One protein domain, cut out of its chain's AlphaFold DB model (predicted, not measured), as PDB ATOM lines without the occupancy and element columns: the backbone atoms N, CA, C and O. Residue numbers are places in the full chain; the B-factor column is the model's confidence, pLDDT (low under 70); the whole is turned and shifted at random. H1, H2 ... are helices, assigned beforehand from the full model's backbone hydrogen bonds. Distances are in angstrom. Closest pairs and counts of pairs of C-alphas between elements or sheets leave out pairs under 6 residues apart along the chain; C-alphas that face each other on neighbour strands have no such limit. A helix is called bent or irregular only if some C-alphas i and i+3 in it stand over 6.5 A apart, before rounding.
ATOM      1  N   LYS A 185     -25.011 -27.976 -48.345       84.50
ATOM      2  CA  LYS A 185     -25.384 -28.771 -47.160       84.50
ATOM      3  C   LYS A 185     -25.828 -27.905 -45.984       84.50
ATOM      4  O   LYS A 185     -26.820 -28.228 -45.338       84.50
ATOM      5  N   GLY A 186     -25.123 -26.802 -45.730       85.19
ATOM      6  CA  GLY A 186     -25.463 -25.863 -44.659       85.19
ATOM      7  C   GLY A 186     -26.838 -25.205 -44.824       85.19
ATOM      8  O   GLY A 186     -27.470 -24.873 -43.828       85.19
ATOM      9  N   LYS A 187     -27.331 -25.063 -46.061       88.06
ATOM     10  CA  LYS A 187     -28.625 -24.431 -46.376       88.06
ATOM     11  C   LYS A 187     -29.806 -25.399 -46.392       88.06
ATOM     12  O   LYS A 187     -30.945 -24.947 -46.471       88.06
ATOM     13  N   ARG A 188     -29.554 -26.709 -46.306       86.25
ATOM     14  CA  ARG A 188     -30.574 -27.759 -46.449       86.25
ATOM     15  C   ARG A 188     -31.759 -27.571 -45.501       86.25
ATOM     16  O   ARG A 188     -32.884 -27.467 -45.967       86.25
ATOM     17  N   LYS A 189     -31.504 -27.462 -44.193       85.81
ATOM     18  CA  LYS A 189     -32.573 -27.340 -43.182       85.81
ATOM     19  C   LYS A 189     -33.407 -26.071 -43.353       85.81
ATOM     20  O   LYS A 189     -34.619 -26.112 -43.193       85.81
ATOM     21  N   THR A 190     -32.753 -24.952 -43.663       88.06
ATOM     22  CA  THR A 190     -33.434 -23.676 -43.912       88.06
ATOM     23  C   THR A 190     -34.364 -23.798 -45.110       88.06
ATOM     24  O   THR A 190     -35.532 -23.450 -45.011       88.06
ATOM     25  N   PHE A 191     -33.864 -24.372 -46.203       85.88
ATOM     26  CA  PHE A 191     -34.658 -24.603 -47.397       85.88
ATOM     27  C   PHE A 191     -35.843 -25.548 -47.135       85.88
ATOM     28  O   PHE A 191     -36.963 -25.238 -47.526       85.88
ATOM     29  N   GLU A 192     -35.618 -26.681 -46.460       85.25
ATOM     30  CA  GLU A 192     -36.679 -27.644 -46.112       85.25
ATOM     31  C   GLU A 192     -37.787 -26.977 -45.279       85.25
ATOM     32  O   GLU A 192     -38.971 -27.203 -45.534       85.25
ATOM     33  N   GLY A 193     -37.417 -26.099 -44.338       86.12
ATOM     34  CA  GLY A 193     -38.368 -25.291 -43.571       86.12
ATOM     35  C   GLY A 193     -39.163 -24.316 -44.442       86.12
ATOM     36  O   GLY A 193     -40.388 -24.334 -44.419       86.12
ATOM     37  N   GLU A 194     -38.485 -23.514 -45.267       86.62
ATOM     38  CA  GLU A 194     -39.133 -22.528 -46.146       86.62
ATOM     39  C   GLU A 194     -40.106 -23.172 -47.144       86.62
ATOM     40  O   GLU A 194     -41.200 -22.653 -47.384       86.62
ATOM     41  N   VAL A 195     -39.722 -24.317 -47.715       84.12
ATOM     42  CA  VAL A 195     -40.556 -25.084 -48.645       84.12
ATOM     43  C   VAL A 195     -41.789 -25.630 -47.948       84.12
ATOM     44  O   VAL A 195     -42.888 -25.499 -48.489       84.12
ATOM     45  N   LYS A 196     -41.636 -26.197 -46.750       84.56
ATOM     46  CA  LYS A 196     -42.768 -26.678 -45.957       84.56
ATOM     47  C   LYS A 196     -43.734 -25.540 -45.636       84.56
ATOM     48  O   LYS A 196     -44.903 -25.617 -46.000       84.56
ATOM     49  N   ASP A 197     -43.224 -24.439 -45.088       86.50
ATOM     50  CA  ASP A 197     -44.037 -23.280 -44.721       86.50
ATOM     51  C   ASP A 197     -44.750 -22.668 -45.933       86.50
ATOM     52  O   ASP A 197     -45.859 -22.146 -45.822       86.50
ATOM     53  N   SER A 198     -44.109 -22.671 -47.104       85.31
ATOM     54  CA  SER A 198     -44.734 -22.212 -48.345       85.31
ATOM     55  C   SER A 198     -45.800 -23.186 -48.847       85.31
ATOM     56  O   SER A 198     -46.825 -22.740 -49.358       85.31
ATOM     57  N   THR A 199     -45.570 -24.493 -48.723       82.69
ATOM     58  CA  THR A 199     -46.520 -25.534 -49.144       82.69
ATOM     59  C   THR A 199     -47.781 -25.474 -48.298       82.69
ATOM     60  O   THR A 199     -48.877 -25.396 -48.848       82.69
ATOM     61  N   ASP A 200     -47.619 -25.413 -46.977       84.62
ATOM     62  CA  ASP A 200     -48.726 -25.324 -46.026       84.62
ATOM     63  C   ASP A 200     -49.567 -24.065 -46.288       84.62
ATOM     64  O   ASP A 200     -50.794 -24.132 -46.328       84.62
ATOM     65  N   ARG A 201     -48.920 -22.929 -46.588       86.62
ATOM     66  CA  ARG A 201     -49.607 -21.680 -46.962       86.62
ATOM     67  C   ARG A 201     -50.390 -21.770 -48.272       86.62
ATOM     68  O   ARG A 201     -51.453 -21.170 -48.369       86.62
ATOM     69  N   VAL A 202     -49.870 -22.465 -49.284       85.44
ATOM     70  CA  VAL A 202     -50.554 -22.624 -50.584       85.44
ATOM     71  C   VAL A 202     -51.707 -23.626 -50.491       85.44
ATOM     72  O   VAL A 202     -52.709 -23.473 -51.188       85.44
ATOM     73  N   LEU A 203     -51.568 -24.656 -49.654       84.19
ATOM     74  CA  LEU A 203     -52.601 -25.668 -49.447       84.19
ATOM     75  C   LEU A 203     -53.725 -25.187 -48.529       84.19
ATOM     76  O   LEU A 203     -54.852 -25.662 -48.693       84.19
ATOM     77  N   ALA A 204     -53.446 -24.266 -47.606       85.62
ATOM     78  CA  ALA A 204     -54.439 -23.706 -46.697       85.62
ATOM     79  C   ALA A 204     -55.711 -23.267 -47.444       85.62
ATOM     80  O   ALA A 204     -55.651 -22.654 -48.510       85.62
ATOM     81  N   ASP A 205     -56.865 -23.645 -46.891       88.75
ATOM     82  CA  ASP A 205     -58.201 -23.309 -47.402       88.75
ATOM     83  C   ASP A 205     -58.476 -23.724 -48.863       88.75
ATOM     84  O   ASP A 205     -59.410 -23.239 -49.509       88.75
ATOM     85  N   SER A 206     -57.689 -24.656 -49.410       88.94
ATOM     86  CA  SER A 206     -57.859 -25.148 -50.776       88.94
ATOM     87  C   SER A 206     -58.711 -26.420 -50.837       88.94
ATOM     88  O   SER A 206     -58.651 -27.292 -49.971       88.94
ATOM     89  N   LYS A 207     -59.442 -26.597 -51.947       90.69
ATOM     90  CA  LYS A 207     -60.141 -27.863 -52.250       90.69
ATOM     91  C   LYS A 207     -59.186 -29.055 -52.332       90.69
ATOM     92  O   LYS A 207     -59.594 -30.180 -52.063       90.69
ATOM     93  N   LEU A 208     -57.934 -28.807 -52.730       84.75
ATOM     94  CA  LEU A 208     -56.902 -29.833 -52.753       84.75
ATOM     95  C   LEU A 208     -56.618 -30.312 -51.330       84.75
ATOM     96  O   LEU A 208     -56.639 -31.511 -51.104       84.75
ATOM     97  N   HIS A 209     -56.442 -29.404 -50.368       85.69
ATOM     98  CA  HIS A 209     -56.238 -29.782 -48.971       85.69
ATOM     99  C   HIS A 209     -57.402 -30.612 -48.416       85.69
ATOM    100  O   HIS A 209     -57.154 -31.682 -47.872       85.69
ATOM    101  N   SER A 210     -58.656 -30.207 -48.654       87.06
ATOM    102  CA  SER A 210     -59.826 -31.007 -48.249       87.06
ATOM    103  C   SER A 210     -59.819 -32.411 -48.864       87.06
ATOM    104  O   SER A 210     -59.981 -33.396 -48.154       87.06
ATOM    105  N   PHE A 211     -59.546 -32.522 -50.167       87.69
ATOM    106  CA  PHE A 211     -59.428 -33.813 -50.848       87.69
ATOM    107  C   PHE A 211     -58.308 -34.695 -50.266       87.69
ATOM    108  O   PHE A 211     -58.455 -35.914 -50.172       87.69
ATOM    109  N   LEU A 212     -57.183 -34.098 -49.864       83.38
ATOM    110  CA  LEU A 212     -56.082 -34.823 -49.228       83.38
ATOM    111  C   LEU A 212     -56.457 -35.342 -47.833       83.38
ATOM    112  O   LEU A 212     -56.094 -36.470 -47.492       83.38
ATOM    113  N   GLU A 213     -57.201 -34.560 -47.050       84.44
ATOM    114  CA  GLU A 213     -57.744 -35.008 -45.761       84.44
ATOM    115  C   GLU A 213     -58.753 -36.152 -45.934       84.44
ATOM    116  O   GLU A 213     -58.704 -37.132 -45.189       84.44
ATOM    117  N   ASP A 214     -59.587 -36.109 -46.975       87.81
ATOM    118  CA  ASP A 214     -60.505 -37.208 -47.295       87.81
ATOM    119  C   ASP A 214     -59.744 -38.502 -47.635       87.81
ATOM    120  O   ASP A 214     -60.130 -39.590 -47.196       87.81
ATOM    121  N   ILE A 215     -58.636 -38.418 -48.387       84.19
ATOM    122  CA  ILE A 215     -57.767 -39.577 -48.656       84.19
ATOM    123  C   ILE A 215     -57.186 -40.122 -47.349       84.19
ATOM    124  O   ILE A 215     -57.225 -41.334 -47.130       84.19
ATOM    125  N   ARG A 216     -56.656 -39.246 -46.484       81.50
ATOM    126  CA  ARG A 216     -56.084 -39.625 -45.180       81.50
ATOM    127  C   ARG A 216     -57.101 -40.364 -44.322       81.50
ATOM    128  O   ARG A 216     -56.807 -41.455 -43.835       81.50
ATOM    129  N   SER A 217     -58.299 -39.800 -44.204       82.44
ATOM    130  CA  SER A 217     -59.401 -40.377 -43.443       82.44
ATOM    131  C   SER A 217     -59.782 -41.762 -43.975       82.44
ATOM    132  O   SER A 217     -59.726 -42.743 -43.234       82.44
ATOM    133  N   ASN A 218     -60.042 -41.877 -45.282       83.12
ATOM    134  CA  ASN A 218     -60.420 -43.148 -45.907       83.12
ATOM    135  C   ASN A 218     -59.334 -44.222 -45.770       83.12
ATOM    136  O   ASN A 218     -59.628 -45.390 -45.507       83.12
ATOM    137  N   TYR A 219     -58.068 -43.849 -45.949       78.94
ATOM    138  CA  TYR A 219     -56.963 -44.787 -45.799       78.94
ATOM    139  C   TYR A 219     -56.839 -45.257 -44.341       78.94
ATOM    140  O   TYR A 219     -56.537 -46.428 -44.111       78.94
ATOM    141  N   SER A 220     -57.128 -44.384 -43.359       79.31
ATOM    142  CA  SER A 220     -57.034 -44.701 -41.917       79.31
ATOM    143  C   SER A 220     -58.048 -45.748 -41.530       79.31
ATOM    144  O   SER A 220     -57.703 -46.780 -40.951       79.31
ATOM    145  N   THR A 221     -59.279 -45.540 -41.977       80.31
ATOM    146  CA  THR A 221     -60.367 -46.492 -41.798       80.31
ATOM    147  C   THR A 221     -60.043 -47.845 -42.437       80.31
ATOM    148  O   THR A 221     -60.220 -48.888 -41.807       80.31
ATOM    149  N   ASN A 222     -59.494 -47.857 -43.657       81.00
ATOM    150  CA  ASN A 222     -59.136 -49.101 -44.350       81.00
ATOM    151  C   ASN A 222     -58.010 -49.883 -43.658       81.00
ATOM    152  O   ASN A 222     -57.974 -51.112 -43.726       81.00
ATOM    153  N   LEU A 223     -57.108 -49.189 -42.966       77.56
ATOM    154  CA  LEU A 223     -56.010 -49.793 -42.215       77.56
ATOM    155  C   LEU A 223     -56.319 -49.958 -40.716       77.56
ATOM    156  O   LEU A 223     -55.392 -50.137 -39.921       77.56
ATOM    157  N   ARG A 224     -57.607 -49.956 -40.337       80.44
ATOM    158  CA  ARG A 224     -58.106 -50.191 -38.967       80.44
ATOM    159  C   ARG A 224     -57.507 -49.241 -37.927       80.44
ATOM    160  O   ARG A 224     -57.049 -49.692 -36.878       80.44
ATOM    161  N   ASP A 225     -57.482 -47.950 -38.245       68.38
ATOM    162  CA  ASP A 225     -57.032 -46.882 -37.343       68.38
ATOM    163  C   ASP A 225     -55.592 -47.075 -36.844       68.38
ATOM    164  O   ASP A 225     -55.221 -46.715 -35.725       68.38
ATOM    165  N   SER A 226     -54.749 -47.657 -37.700       64.75
ATOM    166  CA  SER A 226     -53.309 -47.651 -37.472       64.75
ATOM    167  C   SER A 226     -52.760 -46.228 -37.607       64.75
ATOM    168  O   SER A 226     -53.180 -45.441 -38.451       64.75
ATOM    169  N   ASN A 227     -51.810 -45.885 -36.741       61.09
ATOM    170  CA  ASN A 227     -51.244 -44.544 -36.665       61.09
ATOM    171  C   ASN A 227     -50.201 -44.374 -37.783       61.09
ATOM    172  O   ASN A 227     -49.043 -44.761 -37.618       61.09
ATOM    173  N   PHE A 228     -50.606 -43.864 -38.946       60.03
ATOM    174  CA  PHE A 228     -49.699 -43.605 -40.064       60.03
ATOM    175  C   PHE A 228     -49.837 -42.173 -40.587       60.03
ATOM    176  O   PHE A 228     -50.883 -41.536 -40.498       60.03
ATOM    177  N   PHE A 229     -48.745 -41.670 -41.154       60.94
ATOM    178  CA  PHE A 229     -48.641 -40.319 -41.688       60.94
ATOM    179  C   PHE A 229     -48.618 -40.371 -43.218       60.94
ATOM    180  O   PHE A 229     -47.706 -40.953 -43.802       60.94
ATOM    181  N   ILE A 230     -49.609 -39.760 -43.876       61.03
ATOM    182  CA  ILE A 230     -49.573 -39.504 -45.325       61.03
ATOM    183  C   ILE A 230     -49.173 -38.044 -45.517       61.03
ATOM    184  O   ILE A 230     -50.021 -37.155 -45.450       61.03
ATOM    185  N   GLY A 231     -47.888 -37.781 -45.730       59.03
ATOM    186  CA  GLY A 231     -47.389 -36.456 -46.098       59.03
ATOM    187  C   GLY A 231     -47.560 -36.196 -47.595       59.03
ATOM    188  O   GLY A 231     -47.245 -37.060 -48.409       59.03
ATOM    189  N   PHE A 232     -48.056 -35.012 -47.958       62.41
ATOM    190  CA  PHE A 232     -47.865 -34.462 -49.299       62.41
ATOM    191  C   PHE A 232     -46.737 -33.450 -49.201       62.41
ATOM    192  O   PHE A 232     -46.921 -32.352 -48.684       62.41
ATOM    193  N   GLU A 233     -45.558 -33.865 -49.643       62.69
ATOM    194  CA  GLU A 233     -44.335 -33.082 -49.538       62.69
ATOM    195  C   GLU A 233     -43.904 -32.642 -50.937       62.69
ATOM    196  O   GLU A 233     -44.092 -33.355 -51.929       62.69
ATOM    197  N   LEU A 234     -43.356 -31.431 -51.031       69.00
ATOM    198  CA  LEU A 234     -42.617 -31.028 -52.222       69.00
ATOM    199  C   LEU A 234     -41.332 -31.867 -52.332       69.00
ATOM    200  O   LEU A 234     -40.889 -32.422 -51.326       69.00
ATOM    201  N   PRO A 235     -40.731 -31.986 -53.533       67.81
ATOM    202  CA  PRO A 235     -39.528 -32.787 -53.711       67.81
ATOM    203  C   PRO A 235     -38.438 -32.379 -52.716       67.81
ATOM    204  O   PRO A 235     -38.243 -31.187 -52.464       67.81
ATOM    205  N   ASP A 236     -37.720 -33.367 -52.183       72.31
ATOM    206  CA  ASP A 236     -36.632 -33.149 -51.231       72.31
ATOM    207  C   ASP A 236     -35.579 -32.172 -51.773       72.31
ATOM    208  O   ASP A 236     -35.408 -32.017 -52.985       72.31
ATOM    209  N   TYR A 237     -34.798 -31.562 -50.871       75.00
ATOM    210  CA  TYR A 237     -33.744 -30.589 -51.200       75.00
ATOM    211  C   TYR A 237     -32.874 -31.007 -52.396       75.00
ATOM    212  O   TYR A 237     -32.566 -30.206 -53.274       75.00
ATOM    213  N   GLU A 238     -32.479 -32.276 -52.441       71.25
ATOM    214  CA  GLU A 238     -31.628 -32.834 -53.494       71.25
ATOM    215  C   GLU A 238     -32.376 -33.015 -54.829       71.25
ATOM    216  O   GLU A 238     -31.761 -32.921 -55.894       71.25
ATOM    217  N   ASP A 239     -33.691 -33.222 -54.783       72.50
ATOM    218  CA  ASP A 239     -34.544 -33.542 -55.930       72.50
ATOM    219  C   ASP A 239     -34.959 -32.299 -56.711       72.50
ATOM    220  O   ASP A 239     -35.058 -32.348 -57.934       72.50
ATOM    221  N   ILE A 240     -35.037 -31.144 -56.058       75.94
ATOM    222  CA  ILE A 240     -35.273 -29.862 -56.737       75.94
ATOM    223  C   ILE A 240     -34.169 -29.532 -57.741       75.94
ATOM    224  O   ILE A 240     -34.441 -29.037 -58.836       75.94
ATOM    225  N   PHE A 241     -32.913 -29.854 -57.420       74.12
ATOM    226  CA  PHE A 241     -31.807 -29.681 -58.366       74.12
ATOM    227  C   PHE A 241     -31.871 -30.684 -59.525       74.12
ATOM    228  O   PHE A 241     -31.312 -30.443 -60.597       74.12
TER     229      PHE A 241
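What this domain is: This is residues 185 to 241 of the 330 residues of the protein "AAA_23 domain-containing protein" of Paenibacillus sp. IHB B 3084 (UniProt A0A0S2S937). Two long helices, H1 and H2, make an open L with its corner at the tight link between them, and a long link then runs back across the open side to a short helix, H3, beside the early part of H1. The frame is loose, with few contacts between its helices. The printed part has 57 residues, with three named helices in the order H1, H2, H3, no named strand, and the class all helix. The radius of gyration of the C-alphas is 14.2 A, and the outline is elongated, spanning 41 by 25 by 16 A.

Where its parts are: Find C-alpha 185 at (-25.384, -28.771, -47.160); from there H1, residues 185 to 203, runs 27.5 A. H1 is irregular: C-alphas 186 and 189 are 7.4 A apart, where a regular helix has about 5 A, and its line is a rough one. Next look at C-alpha 207 at (-60.141, -27.863, -52.250), where H2, residues 207 to 222, begins its 22.7 A. Last comes H3, residues 237 to 240, ending at C-alpha 240 at (-35.273, -29.862, -56.737).

How they stand to each other: Look first at H1 and H2, which are close but not clearly touching; their closest C-alphas, of Leu 203 and His 209, are 5.5 A apart. Their lines stand about perpendicular, at 82 degrees. With residues 188 to 192 alone, H1 only just touches H3, with 3 pairs of C-alphas within 8 A; the closest are those of Arg 188 and Tyr 237, 6.4 A apart. H2 and H3 are apart. In H2 every O i to N i+4 pair is within hydrogen-bond range, in H1 13 of 15, and H3 is too short for such a pair.

The domain as a whole: The two C-alphas farthest apart, of Gly 186 and Arg 224, are 41.1 A from each other. The printed part has no cut. The link from H2 to H3, residues 223 to 236, is long. The model's mean pLDDT over the printed part is 79.4, and residues 225 to 235 are under 70.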